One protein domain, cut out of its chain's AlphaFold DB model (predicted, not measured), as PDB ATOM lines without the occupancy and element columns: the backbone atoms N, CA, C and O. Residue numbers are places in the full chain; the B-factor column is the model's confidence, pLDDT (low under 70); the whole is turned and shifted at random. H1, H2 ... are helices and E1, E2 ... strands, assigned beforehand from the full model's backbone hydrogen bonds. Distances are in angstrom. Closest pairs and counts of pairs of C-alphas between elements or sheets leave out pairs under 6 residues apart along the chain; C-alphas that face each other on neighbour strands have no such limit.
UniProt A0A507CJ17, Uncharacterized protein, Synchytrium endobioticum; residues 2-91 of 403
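AT A GLANCE: This is residues 2 to 91 of the 403 residues of an uncharacterized protein of Synchytrium endobioticum (UniProt A0A507CJ17). A long, straight helix, H1, sticks out like a handle from a small head made of three two-stranded hairpins. In the head the hairpins E1 and E2, E3 and E4, and E5 and E6 follow one another in a row, with E3 and E4 in the middle. The printed part has 90 residues, with one named helix and then six named strands, H1 E1 E2 E3 E4 E5 E6; each pair is its own antiparallel sheet, and the class is mixed, helices and strands. The whole is only just extended, close to loose, with a radius of gyration of the C-alphas of 18.6 A and spans of 57 by 38 by 25 A.

IN THESE COORDINATES: H1 is residues 2 to 26, 36.5 A long, from C-alpha 2 at (86.598, 115.077, 151.338) to C-alpha 26 at (105.738, 102.072, 123.121). E1, residues 43 to 45, measures 6.1 A, and E2, residues 53 to 55, 6.2 A. E3, residues 60 to 65, spans 16.4 A and begins at C-alpha 60, (123.692, 108.451, 119.644). E4, residues 68 to 73, spans 16.8 A. E5, residues 76 to 79, measures 9.3 A, and E6, residues 84 to 87, measures 9.5 A and ends at C-alpha 87, (129.186, 110.872, 130.074).

HOW THE PARTS SIT: Residues 2 to 27, of which 2 to 26 belong to H1, stand free, and H1 is apart from E2, E3, E4, E5 and E6. In H1, 19 of 21 O i to N i+4 pairs are within hydrogen-bond range. E1 and E2 form a hairpin, antiparallel at 133 degrees, with N 45 and O 53 at 2.7 A. The closest C-alphas of E1 and E3 are those of Cys 45 and Cys 62, 5.5 A apart. E3 and E4 form a hairpin, antiparallel at 155 degrees, with N 63 and O 70 at 2.8 A. The closest C-alphas of E4 and E6 are those of Cys 72 and Cys 85, 5.5 A apart. E5 and E6 form a hairpin, antiparallel at 144 degrees, with N 77 and O 86 at 2.7 A. E1 and E2 are both apart from E5 and E6.

THE WHOLE: The two C-alphas farthest apart are those of Leu 2 and Thr 36, 59.9 A. Without the residues that stand free, the body of 64 residues spans 38 by 25 by 17 A. The printed part has no cut. The link from H1 to E1, residues 27 to 42, is long; that from E1 to E2 is short, and the other four are tight. The mean pLDDT of the printed part is 79.5; it is under 70 at residues 2 to 4, 20 to 32, 35, 48 to 50 and 89 to 91.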
ATOM      1  N   LEU A   2      85.145 115.327 151.462       57.34
ATOM      2  CA  LEU A   2      86.598 115.077 151.338       57.34
ATOM      3  C   LEU A   2      86.979 113.687 150.783       57.34
ATOM      4  O   LEU A   2      87.928 113.567 150.013       57.34
ATOM      5  N   ASN A   3      86.199 112.643 151.082       60.47
ATOM      6  CA  ASN A   3      86.516 111.272 150.658       60.47
ATOM      7  C   ASN A   3      86.415 111.056 149.123       60.47
ATOM      8  O   ASN A   3      87.016 110.134 148.575       60.47
ATOM      9  N   ARG A   4      85.703 111.932 148.390       59.12
ATOM     10  CA  ARG A   4      85.630 111.879 146.912       59.12
ATOM     11  C   ARG A   4      86.820 112.554 146.220       59.12
ATOM     12  O   ARG A   4      87.185 112.152 145.116       59.12
ATOM     13  N   ILE A   5      87.444 113.540 146.867       70.69
ATOM     14  CA  ILE A   5      88.592 114.278 146.311       70.69
ATOM     15  C   ILE A   5      89.875 113.434 146.407       70.69
ATOM     16  O   ILE A   5      90.703 113.454 145.502       70.69
ATOM     17  N   SER A   6      90.011 112.621 147.458       74.62
ATOM     18  CA  SER A   6      91.172 111.732 147.619       74.62
ATOM     19  C   SER A   6      91.222 110.628 146.548       74.62
ATOM     20  O   SER A   6      92.247 110.419 145.899       74.62
ATOM     21  N   ARG A   7      90.080 109.986 146.260       70.38
ATOM     22  CA  ARG A   7      90.010 108.897 145.265       70.38
ATOM     23  C   ARG A   7      90.273 109.361 143.831       70.38
ATOM     24  O   ARG A   7      90.840 108.610 143.045       70.38
ATOM     25  N   THR A   8      89.893 110.592 143.492       72.44
ATOM     26  CA  THR A   8      90.129 111.160 142.154       72.44
ATOM     27  C   THR A   8      91.592 111.536 141.938       72.44
ATOM     28  O   THR A   8      92.120 111.268 140.863       72.44
ATOM     29  N   LYS A   9      92.282 112.058 142.961       75.88
ATOM     30  CA  LYS A   9      93.730 112.316 142.884       75.88
ATOM     31  C   LYS A   9      94.543 111.033 142.739       75.88
ATOM     32  O   LYS A   9      95.465 110.997 141.931       75.88
ATOM     33  N   LEU A  10      94.179 109.980 143.474       79.31
ATOM     34  CA  LEU A  10      94.870 108.694 143.379       79.31
ATOM     35  C   LEU A  10      94.718 108.088 141.975       79.31
ATOM     36  O   LEU A  10      95.713 107.711 141.366       79.31
ATOM     37  N   ALA A  11      93.499 108.074 141.427       74.75
ATOM     38  CA  ALA A  11      93.247 107.553 140.083       74.75
ATOM     39  C   ALA A  11      94.037 108.306 138.999       74.75
ATOM     40  O   ALA A  11      94.604 107.677 138.110       74.75
ATOM     41  N   LEU A  12      94.125 109.636 139.103       80.62
ATOM     42  CA  LEU A  12      94.822 110.470 138.123       80.62
ATOM     43  C   LEU A  12      96.347 110.276 138.167       80.62
ATOM     44  O   LEU A  12      97.008 110.292 137.129       80.62
ATOM     45  N   ASN A  13      96.896 110.033 139.361       83.00
ATOM     46  CA  ASN A  13      98.318 109.748 139.532       83.00
ATOM     47  C   ASN A  13      98.682 108.376 138.940       83.00
ATOM     48  O   ASN A  13      99.658 108.250 138.206       83.00
ATOM     49  N   TRP A  14      97.837 107.363 139.159       82.38
ATOM     50  CA  TRP A  14      98.029 106.041 138.558       82.38
ATOM     51  C   TRP A  14      97.892 106.052 137.036       82.38
ATOM     52  O   TRP A  14      98.682 105.391 136.366       82.38
ATOM     53  N   THR A  15      96.961 106.824 136.462       80.31
ATOM     54  CA  THR A  15      96.866 106.933 134.998       80.31
ATOM     55  C   THR A  15      98.064 107.655 134.395       80.31
ATOM     56  O   THR A  15      98.510 107.257 133.327       80.31
ATOM     57  N   LEU A  16      98.626 108.664 135.069       77.38
ATOM     58  CA  LEU A  16      99.863 109.311 134.617       77.38
ATOM     59  C   LEU A  16     101.051 108.345 134.644       77.38
ATOM     60  O   LEU A  16     101.772 108.265 133.655       77.38
ATOM     61  N   ILE A  17     101.210 107.559 135.713       79.38
ATOM     62  CA  ILE A  17     102.269 106.539 135.805       79.38
ATOM     63  C   ILE A  17     102.102 105.484 134.706       79.38
ATOM     64  O   ILE A  17     103.079 105.120 134.051       79.38
ATOM     65  N   PHE A  18     100.870 105.027 134.463       76.50
ATOM     66  CA  PHE A  18     100.586 104.075 133.390       76.50
ATOM     67  C   PHE A  18     100.878 104.667 132.016       76.50
ATOM     68  O   PHE A  18     101.574 104.027 131.241       76.50
ATOM     69  N   VAL A  19     100.421 105.884 131.712       75.31
ATOM     70  CA  VAL A  19     100.673 106.531 130.414       75.31
ATOM     71  C   VAL A  19     102.161 106.797 130.209       75.31
ATOM     72  O   VAL A  19     102.657 106.590 129.106       75.31
ATOM     73  N   TRP A  20     102.896 107.191 131.247       69.69
ATOM     74  CA  TRP A  20     104.337 107.420 131.153       69.69
ATOM     75  C   TRP A  20     105.108 106.109 130.956       69.69
ATOM     76  O   TRP A  20     105.969 106.028 130.083       69.69
ATOM     77  N   SER A  21     104.731 105.046 131.671       65.44
ATOM     78  CA  SER A  21     105.319 103.707 131.507       65.44
ATOM     79  C   SER A  21     104.981 103.091 130.149       65.44
ATOM     80  O   SER A  21     105.835 102.465 129.523       65.44
ATOM     81  N   LEU A  22     103.750 103.295 129.669       66.31
ATOM     82  CA  LEU A  22     103.309 102.816 128.365       66.31
ATOM     83  C   LEU A  22     103.984 103.610 127.246       66.31
ATOM     84  O   LEU A  22     104.437 103.003 126.293       66.31
ATOM     85  N   SER A  23     104.141 104.930 127.382       58.28
ATOM     86  CA  SER A  23     104.856 105.766 126.401       58.28
ATOM     87  C   SER A  23     106.352 105.451 126.365       58.28
ATOM     88  O   SER A  23     106.943 105.419 125.290       58.28
ATOM     89  N   SER A  24     106.953 105.142 127.518       57.56
ATOM     90  CA  SER A  24     108.359 104.722 127.605       57.56
ATOM     91  C   SER A  24     108.596 103.340 126.985       57.56
ATOM     92  O   SER A  24     109.679 103.086 126.473       57.56
ATOM     93  N   ASN A  25     107.588 102.457 126.985       49.00
ATOM     94  CA  ASN A  25     107.673 101.135 126.350       49.00
ATOM     95  C   ASN A  25     107.211 101.121 124.880       49.00
ATOM     96  O   ASN A  25     107.752 100.368 124.079       49.00
ATOM     97  N   LEU A  26     106.235 101.952 124.500       46.56
ATOM     98  CA  LEU A  26     105.738 102.072 123.121       46.56
ATOM     99  C   LEU A  26     106.641 102.943 122.246       46.56
ATOM    100  O   LEU A  26     106.575 102.839 121.024       46.56
ATOM    101  N   GLY A  27     107.484 103.786 122.852       40.25
ATOM    102  CA  GLY A  27     108.386 104.673 122.128       40.25
ATOM    103  C   GLY A  27     109.333 103.935 121.188       40.25
ATOM    104  O   GLY A  27     109.678 104.486 120.146       40.25
ATOM    105  N   HIS A  28     109.724 102.698 121.498       44.81
ATOM    106  CA  HIS A  28     110.647 101.914 120.678       44.81
ATOM    107  C   HIS A  28     110.126 100.484 120.504       44.81
ATOM    108  O   HIS A  28     110.776  99.520 120.900       44.81
ATOM    109  N   VAL A  29     108.990 100.316 119.814       43.97
ATOM    110  CA  VAL A  29     108.816  99.098 119.003       43.97
ATOM    111  C   VAL A  29     109.782  99.230 117.829       43.97
ATOM    112  O   VAL A  29     109.404  99.527 116.698       43.97
ATOM    113  N   ALA A  30     111.072  99.140 118.135       50.78
ATOM    114  CA  ALA A  30     112.110  99.116 117.142       50.78
ATOM    115  C   ALA A  30     111.890  97.824 116.366       50.78
ATOM    116  O   ALA A  30     112.054  96.727 116.901       50.78
ATOM    117  N   ALA A  31     111.421  97.964 115.127       49.75
ATOM    118  CA  ALA A  31     111.445  96.864 114.186       49.75
ATOM    119  C   ALA A  31     112.864  96.297 114.225       49.75
ATOM    120  O   ALA A  31     113.818  97.061 114.058       49.75
ATOM    121  N   ALA A  32     112.979  95.000 114.521       63.16
ATOM    122  CA  ALA A  32     114.253  94.304 114.537       63.16
ATOM    123  C   ALA A  32     114.966  94.629 113.222       63.16
ATOM    124  O   ALA A  32     114.501  94.234 112.150       63.16
ATOM    125  N   CYS A  33     116.017  95.441 113.287       75.69
ATOM    126  CA  CYS A  33     116.696  95.853 112.080       75.69
ATOM    127  C   CYS A  33     117.606  94.725 111.615       75.69
ATOM    128  O   CYS A  33     118.323  94.107 112.398       75.69
ATOM    129  N   ASN A  34     117.577  94.449 110.320       73.88
ATOM    130  CA  ASN A  34     118.689  93.786 109.670       73.88
ATOM    131  C   ASN A  34     119.610  94.878 109.108       73.88
ATOM    132  O   ASN A  34     119.164  96.011 108.907       73.88
ATOM    133  N   ALA A  35     120.879  94.573 108.831       64.50
ATOM    134  CA  ALA A  35     121.858  95.572 108.375       64.50
ATOM    135  C   ALA A  35     121.394  96.393 107.147       64.50
ATOM    136  O   ALA A  35     121.871  97.500 106.922       64.50
ATOM    137  N   THR A  36     120.436  95.871 106.377       74.25
ATOM    138  CA  THR A  36     119.850  96.482 105.177       74.25
ATOM    139  C   THR A  36     118.483  97.143 105.375       74.25
ATOM    140  O   THR A  36     117.980  97.751 104.434       74.25
ATOM    141  N   SER A  37     117.850  97.035 106.548       87.38
ATOM    142  CA  SER A  37     116.477  97.529 106.754       87.38
ATOM    143  C   SER A  37     116.396  98.922 107.378       87.38
ATOM    144  O   SER A  37     115.295  99.447 107.531       87.38
ATOM    145  N   CYS A  38     117.524  99.513 107.778       90.69
ATOM    146  CA  CYS A  38     117.524 100.863 108.327       90.69
ATOM    147  C   CYS A  38     117.399 101.914 107.219       90.69
ATOM    148  O   CYS A  38     117.987 101.749 106.148       90.69
ATOM    149  N   PRO A  39     116.640 103.000 107.456       90.19
ATOM    150  CA  PRO A  39     116.551 104.098 106.505       90.19
ATOM    151  C   PRO A  39     117.930 104.735 106.290       90.19
ATOM    152  O   PRO A  39     118.796 104.694 107.167       90.19
ATOM    153  N   SER A  40     118.127 105.335 105.115       91.00
ATOM    154  CA  SER A  40     119.391 105.964 104.726       91.00
ATOM    155  C   SER A  40     119.895 106.931 105.800       91.00
ATOM    156  O   SER A  40     119.181 107.848 106.197       91.00
ATOM    157  N   GLY A  41     121.133 106.723 106.252       90.00
ATOM    158  CA  GLY A  41     121.758 107.530 107.304       90.00
ATOM    159  C   GLY A  41     121.632 106.956 108.718       90.00
ATOM    160  O   GLY A  41     122.287 107.473 109.614       90.00
ATOM    161  N   GLN A  42     120.868 105.880 108.928       93.44
ATOM    162  CA  GLN A  42     120.817 105.167 110.207       93.44
ATOM    163  C   GLN A  42     121.656 103.884 110.182       93.44
ATOM    164  O   GLN A  42     121.821 103.236 109.149       93.44
ATOM    165  N   LEU A  43     122.173 103.505 111.348       91.00
ATOM    166  CA  LEU A  43     122.963 102.301 111.581       91.00
ATOM    167  C   LEU A  43     122.153 101.308 112.404       91.00
ATOM    168  O   LEU A  43     121.528 101.675 113.394       91.00
ATOM    169  N   CYS A  44     122.192 100.034 112.036       91.88
ATOM    170  CA  CYS A  44     121.543  99.001 112.827       91.88
ATOM    171  C   CYS A  44     122.372  98.705 114.089       91.88
ATOM    172  O   CYS A  44     123.473  98.161 114.010       91.88
ATOM    173  N   CYS A  45     121.851  99.093 115.251       91.75
ATOM    174  CA  CYS A  45     122.436  98.854 116.561       91.75
ATOM    175  C   CYS A  45     121.770  97.649 117.229       91.75
ATOM    176  O   CYS A  45     120.707  97.754 117.844       91.75
ATOM    177  N   GLY A  46     122.405  96.490 117.100       86.19
ATOM    178  CA  GLY A  46     121.997  95.244 117.732       86.19
ATOM    179  C   GLY A  46     123.148  94.255 117.723       86.19
ATOM    180  O   GLY A  46     123.833  94.124 116.713       86.19
ATOM    181  N   GLY A  47     123.390  93.572 118.842       70.69
ATOM    182  CA  GLY A  47     124.267  92.399 118.842       70.69
ATOM    183  C   GLY A  47     123.658  91.243 118.037       70.69
ATOM    184  O   GLY A  47     122.622  91.388 117.397       70.69
ATOM    185  N   SER A  48     124.217  90.039 118.162       69.06
ATOM    186  CA  SER A  48     123.624  88.789 117.646       69.06
ATOM    187  C   SER A  48     122.261  88.420 118.271       69.06
ATOM    188  O   SER A  48     121.770  87.309 118.086       69.06
ATOM    189  N   ASN A  49     121.664  89.332 119.041       66.25
ATOM    190  CA  ASN A  49     120.366  89.192 119.675       66.25
ATOM    191  C   ASN A  49     119.269  89.815 118.795       66.25
ATOM    192  O   ASN A  49     119.505  90.833 118.150       66.25
ATOM    193  N   PRO A  50     118.039  89.274 118.821       65.50
ATOM    194  CA  PRO A  50     116.941  89.676 117.930       65.50
ATOM    195  C   PRO A  50     116.396  91.101 118.165       65.50
ATOM    196  O   PRO A  50     115.426  91.500 117.530       65.50
ATOM    197  N   LEU A  51     116.999  91.874 119.070       75.56
ATOM    198  CA  LEU A  51     116.595  93.231 119.448       75.56
ATOM    199  C   LEU A  51     117.528  94.276 118.827       75.56
ATOM    200  O   LEU A  51     118.089  95.122 119.521       75.56
ATOM    201  N   ALA A  52     117.728  94.192 117.516       84.81
ATOM    202  CA  ALA A  52     118.482  95.198 116.791       84.81
ATOM    203  C   ALA A  52     117.593  96.406 116.477       84.81
ATOM    204  O   ALA A  52     116.458  96.253 116.031       84.81
ATOM    205  N   THR A  53     118.097  97.613 116.715       89.19
ATOM    206  CA  THR A  53     117.343  98.864 116.562       89.19
ATOM    207  C   THR A  53     118.076  99.815 115.624       89.19
ATOM    208  O   THR A  53     119.293  99.943 115.709       89.19
ATOM    209  N   CYS A  54     117.373 100.473 114.700       92.12
ATOM    210  CA  CYS A  54     118.009 101.489 113.864       92.12
ATOM    211  C   CYS A  54     118.324 102.729 114.703       92.12
ATOM    212  O   CYS A  54     117.462 103.256 115.403       92.12
ATOM    213  N   LEU A  55     119.572 103.169 114.630       93.38
ATOM    214  CA  LEU A  55     120.129 104.275 115.386       93.38
ATOM    215  C   LEU A  55     120.573 105.371 114.428       93.38
ATOM    216  O   LEU A  55     121.251 105.098 113.441       93.38
ATOM    217  N   ASP A  56     120.252 106.617 114.749       94.88
ATOM    218  CA  ASP A  56     120.835 107.764 114.068       94.88
ATOM    219  C   ASP A  56     122.209 108.101 114.696       94.88
ATOM    220  O   ASP A  56     122.262 108.496 115.869       94.88
ATOM    221  N   PRO A  57     123.327 107.947 113.949       92.31
ATOM    222  CA  PRO A  57     124.675 108.210 114.454       92.31
ATOM    223  C   PRO A  57     124.914 109.667 114.854       92.31
ATOM    224  O   PRO A  57     125.911 109.954 115.515       92.31
ATOM    225  N   THR A  58     124.048 110.599 114.449       95.19
ATOM    226  CA  THR A  58     124.204 112.021 114.777       95.19
ATOM    227  C   THR A  58     123.797 112.354 116.211       95.19
ATOM    228  O   THR A  58     124.262 113.350 116.760       95.19
ATOM    229  N   ILE A  59     122.966 111.519 116.843       94.69
ATOM    230  CA  ILE A  59     122.433 111.758 118.197       94.69
ATOM    231  C   ILE A  59     122.915 110.730 119.220       94.69
ATOM    232  O   ILE A  59     122.903 111.003 120.424       94.69
ATOM    233  N   ALA A  60     123.341 109.553 118.768       94.75
ATOM    234  CA  ALA A  60     123.692 108.451 119.644       94.75
ATOM    235  C   ALA A  60     124.761 107.540 119.032       94.75
ATOM    236  O   ALA A  60     124.889 107.409 117.818       94.75
ATOM    237  N   ILE A  61     125.501 106.862 119.902       94.75
ATOM    238  CA  ILE A  61     126.453 105.810 119.560       94.75
ATOM    239  C   ILE A  61     125.892 104.446 119.956       94.75
ATOM    240  O   ILE A  61     125.210 104.297 120.975       94.75
ATOM    241  N   CYS A  62     126.197 103.435 119.149       94.81
ATOM    242  CA  CYS A  62     125.869 102.054 119.463       94.81
ATOM    243  C   CYS A  62     126.989 101.428 120.293       94.81
ATOM    244  O   CYS A  62     128.120 101.306 119.821       94.81
ATOM    245  N   CYS A  63     126.674 101.004 121.510       94.06
ATOM    246  CA  CYS A  63     127.593 100.275 122.365       94.06
ATOM    247  C   CYS A  63     127.287  98.782 122.301       94.06
ATOM    248  O   CYS A  63     126.136  98.363 122.436       94.06
ATOM    249  N   THR A  64     128.325  97.970 122.124       91.88
ATOM    250  CA  THR A  64     128.217  96.511 122.113       91.88
ATOM    251  C   THR A  64     129.152  95.905 123.158       91.88
ATOM    252  O   THR A  64     130.280  96.351 123.360       91.88
ATOM    253  N   ALA A  65     128.658  94.892 123.858       90.06
ATOM    254  CA  ALA A  65     129.419  93.983 124.704       90.06
ATOM    255  C   ALA A  65     129.064  92.547 124.295       90.06
ATOM    256  O   ALA A  65     128.046  92.335 123.641       90.06
ATOM    257  N   LEU A  66     129.874  91.564 124.707       84.44
ATOM    258  CA  LEU A  66     129.807  90.152 124.282       84.44
ATOM    259  C   LEU A  66     128.391  89.567 124.101       84.44
ATOM    260  O   LEU A  66     128.199  88.770 123.195       84.44
ATOM    261  N   ASN A  67     127.410  89.969 124.920       84.25
ATOM    262  CA  ASN A  67     126.032  89.466 124.853       84.25
ATOM    263  C   ASN A  67     124.945  90.559 124.848       84.25
ATOM    264  O   ASN A  67     123.761  90.243 124.971       84.25
ATOM    265  N   ALA A  68     125.314  91.836 124.751       84.94
ATOM    266  CA  ALA A  68     124.368  92.941 124.889       84.94
ATOM    267  C   ALA A  68     124.728  94.108 123.972       84.94
ATOM    268  O   ALA A  68     125.898  94.413 123.757       84.94
ATOM    269  N   SER A  69     123.706  94.793 123.482       91.81
ATOM    270  CA  SER A  69     123.836  96.061 122.775       91.81
ATOM    271  C   SER A  69     122.936  97.089 123.437       91.81
ATOM    272  O   SER A  69     121.808  96.771 123.808       91.81
ATOM    273  N   TRP A  70     123.429  98.312 123.581       92.56
ATOM    274  CA  TRP A  70     122.652  99.442 124.077       92.56
ATOM    275  C   TRP A  70     123.076 100.712 123.349       92.56
ATOM    276  O   TRP A  70     124.148 100.784 122.748       92.56
ATOM    277  N   THR A  71     122.222 101.722 123.391       93.94
ATOM    278  CA  THR A  71     122.458 103.006 122.741       93.94
ATOM    279  C   THR A  71     122.868 104.027 123.794       93.94
ATOM    280  O   THR A  71     122.291 104.086 124.881       93.94
ATOM    281  N   CYS A  72     123.898 104.814 123.496       95.62
ATOM    282  CA  CYS A  72     124.341 105.909 124.349       95.62
ATOM    283  C   CYS A  72     124.216 107.238 123.618       95.62
ATOM    284  O   CYS A  72     124.473 107.274 122.420       95.62
ATOM    285  N   PRO A  73     123.867 108.340 124.302       95.12
ATOM    286  CA  PRO A  73     123.858 109.649 123.667       95.12
ATOM    287  C   PRO A  73     125.270 110.025 123.199       95.12
ATOM    288  O   PRO A  73     126.270 109.623 123.809       95.12
ATOM    289  N   LEU A  74     125.346 110.793 122.110       94.44
ATOM    290  CA  LEU A  74     126.609 111.285 121.564       94.44
ATOM    291  C   LEU A  74     127.424 112.010 122.657       94.44
ATOM    292  O   LEU A  74     126.866 112.741 123.474       94.44
ATOM    293  N   GLY A  75     128.739 111.780 122.701       92.81
ATOM    294  CA  GLY A  75     129.629 112.315 123.747       92.81
ATOM    295  C   GLY A  75     129.736 111.451 125.012       92.81
ATOM    296  O   GLY A  75     130.504 111.769 125.918       92.81
ATOM    297  N   SER A  76     129.012 110.331 125.085       95.44
ATOM    298  CA  SER A  76     129.220 109.327 126.134       95.44
ATOM    299  C   SER A  76     130.263 108.285 125.729       95.44
ATOM    300  O   SER A  76     130.444 107.983 124.554       95.44
ATOM    301  N   GLN A  77     130.911 107.681 126.718       94.69
ATOM    302  CA  GLN A  77     131.761 106.511 126.579       94.69
ATOM    303  C   GLN A  77     130.978 105.240 126.936       94.69
ATOM    304  O   GLN A  77     130.276 105.169 127.952       94.69
ATOM    305  N   CYS A  78     131.119 104.216 126.097       95.19
ATOM    306  CA  CYS A  78     130.572 102.889 126.346       95.19
ATOM    307  C   CYS A  78     131.395 102.172 127.423       95.19
ATOM    308  O   CYS A  78     132.569 101.870 127.199       95.19
ATOM    309  N   VAL A  79     130.786 101.824 128.557       95.56
ATOM    310  CA  VAL A  79     131.455 101.019 129.590       95.56
ATOM    311  C   VAL A  79     130.934  99.590 129.558       95.56
ATOM    312  O   VAL A  79     129.918  99.263 130.174       95.56
ATOM    313  N   ALA A  80     131.659  98.726 128.842       90.88
ATOM    314  CA  ALA A  80     131.269  97.336 128.597       90.88
ATOM    315  C   ALA A  80     131.050  96.509 129.873       90.88
ATOM    316  O   ALA A  80     130.145  95.680 129.913       90.88
ATOM    317  N   SER A  81     131.824  96.769 130.932       92.56
ATOM    318  CA  SER A  81     131.718  96.048 132.208       92.56
ATOM    319  C   SER A  81     130.418  96.322 132.964       92.56
ATOM    320  O   SER A  81     129.967  95.475 133.728       92.56
ATOM    321  N   THR A  82     129.809  97.492 132.759       91.62
ATOM    322  CA  THR A  82     128.593  97.903 133.478       91.62
ATOM    323  C   THR A  82     127.374  98.034 132.577       91.62
ATOM    324  O   THR A  82     126.284  98.246 133.099       91.62
ATOM    325  N   GLN A  83     127.546  97.903 131.254       91.69
ATOM    326  CA  GLN A  83     126.506  98.151 130.249       91.69
ATOM    327  C   GLN A  83     125.863  99.534 130.426       91.69
ATOM    328  O   GLN A  83     124.648  99.701 130.338       91.69
ATOM    329  N   LYS A  84     126.690 100.536 130.746       93.62
ATOM    330  CA  LYS A  84     126.253 101.913 130.979       93.62
ATOM    331  C   LYS A  84     126.972 102.880 130.056       93.62
ATOM    332  O   LYS A  84     128.110 102.661 129.640       93.62
ATOM    333  N   CYS A  85     126.282 103.978 129.789       94.94
ATOM    334  CA  CYS A  85     126.835 105.173 129.182       94.94
ATOM    335  C   CYS A  85     127.446 106.018 130.293       94.94
ATOM    336  O   CYS A  85     126.721 106.487 131.173       94.94
ATOM    337  N   GLN A  86     128.761 106.194 130.285       94.56
ATOM    338  CA  GLN A  86     129.381 107.218 131.117       94.56
ATOM    339  C   GLN A  86     129.508 108.470 130.273       94.56
ATOM    340  O   GLN A  86     130.109 108.425 129.207       94.56
ATOM    341  N   VAL A  87     128.927 109.583 130.717       90.38
ATOM    342  CA  VAL A  87     129.186 110.872 130.074       90.38
ATOM    343  C   VAL A  87     130.681 111.105 130.215       90.38
ATOM    344  O   VAL A  87     131.182 111.168 131.340       90.38
ATOM    345  N   ALA A  88     131.401 111.153 129.092       77.25
ATOM    346  CA  ALA A  88     132.793 111.540 129.135       77.25
ATOM    347  C   ALA A  88     132.775 112.998 129.583       77.25
ATOM    348  O   ALA A  88     132.442 113.893 128.809       77.25
ATOM    349  N   VAL A  89     133.048 113.234 130.866       67.50
ATOM    350  CA  VAL A  89     133.416 114.565 131.322       67.50
ATOM    351  C   VAL A  89     134.714 114.824 130.586       67.50
ATOM    352  O   VAL A  89     135.758 114.287 130.954       67.50
ATOM    353  N   VAL A  90     134.615 115.541 129.470       57.66
ATOM    354  CA  VAL A  90     135.768 116.084 128.775       57.66
ATOM    355  C   VAL A  90     136.397 117.024 129.796       57.66
ATOM    356  O   VAL A  90     135.995 118.175 129.933       57.66
ATOM    357  N   LEU A  91     137.324 116.498 130.602       53.66
ATOM    358  CA  LEU A  91     138.319 117.317 131.263       53.66
ATOM    359  C   LEU A  91     139.175 117.870 130.128       53.66
ATOM    360  O   LEU A  91     140.247 117.355 129.826       53.66
TER     361      LEU A  91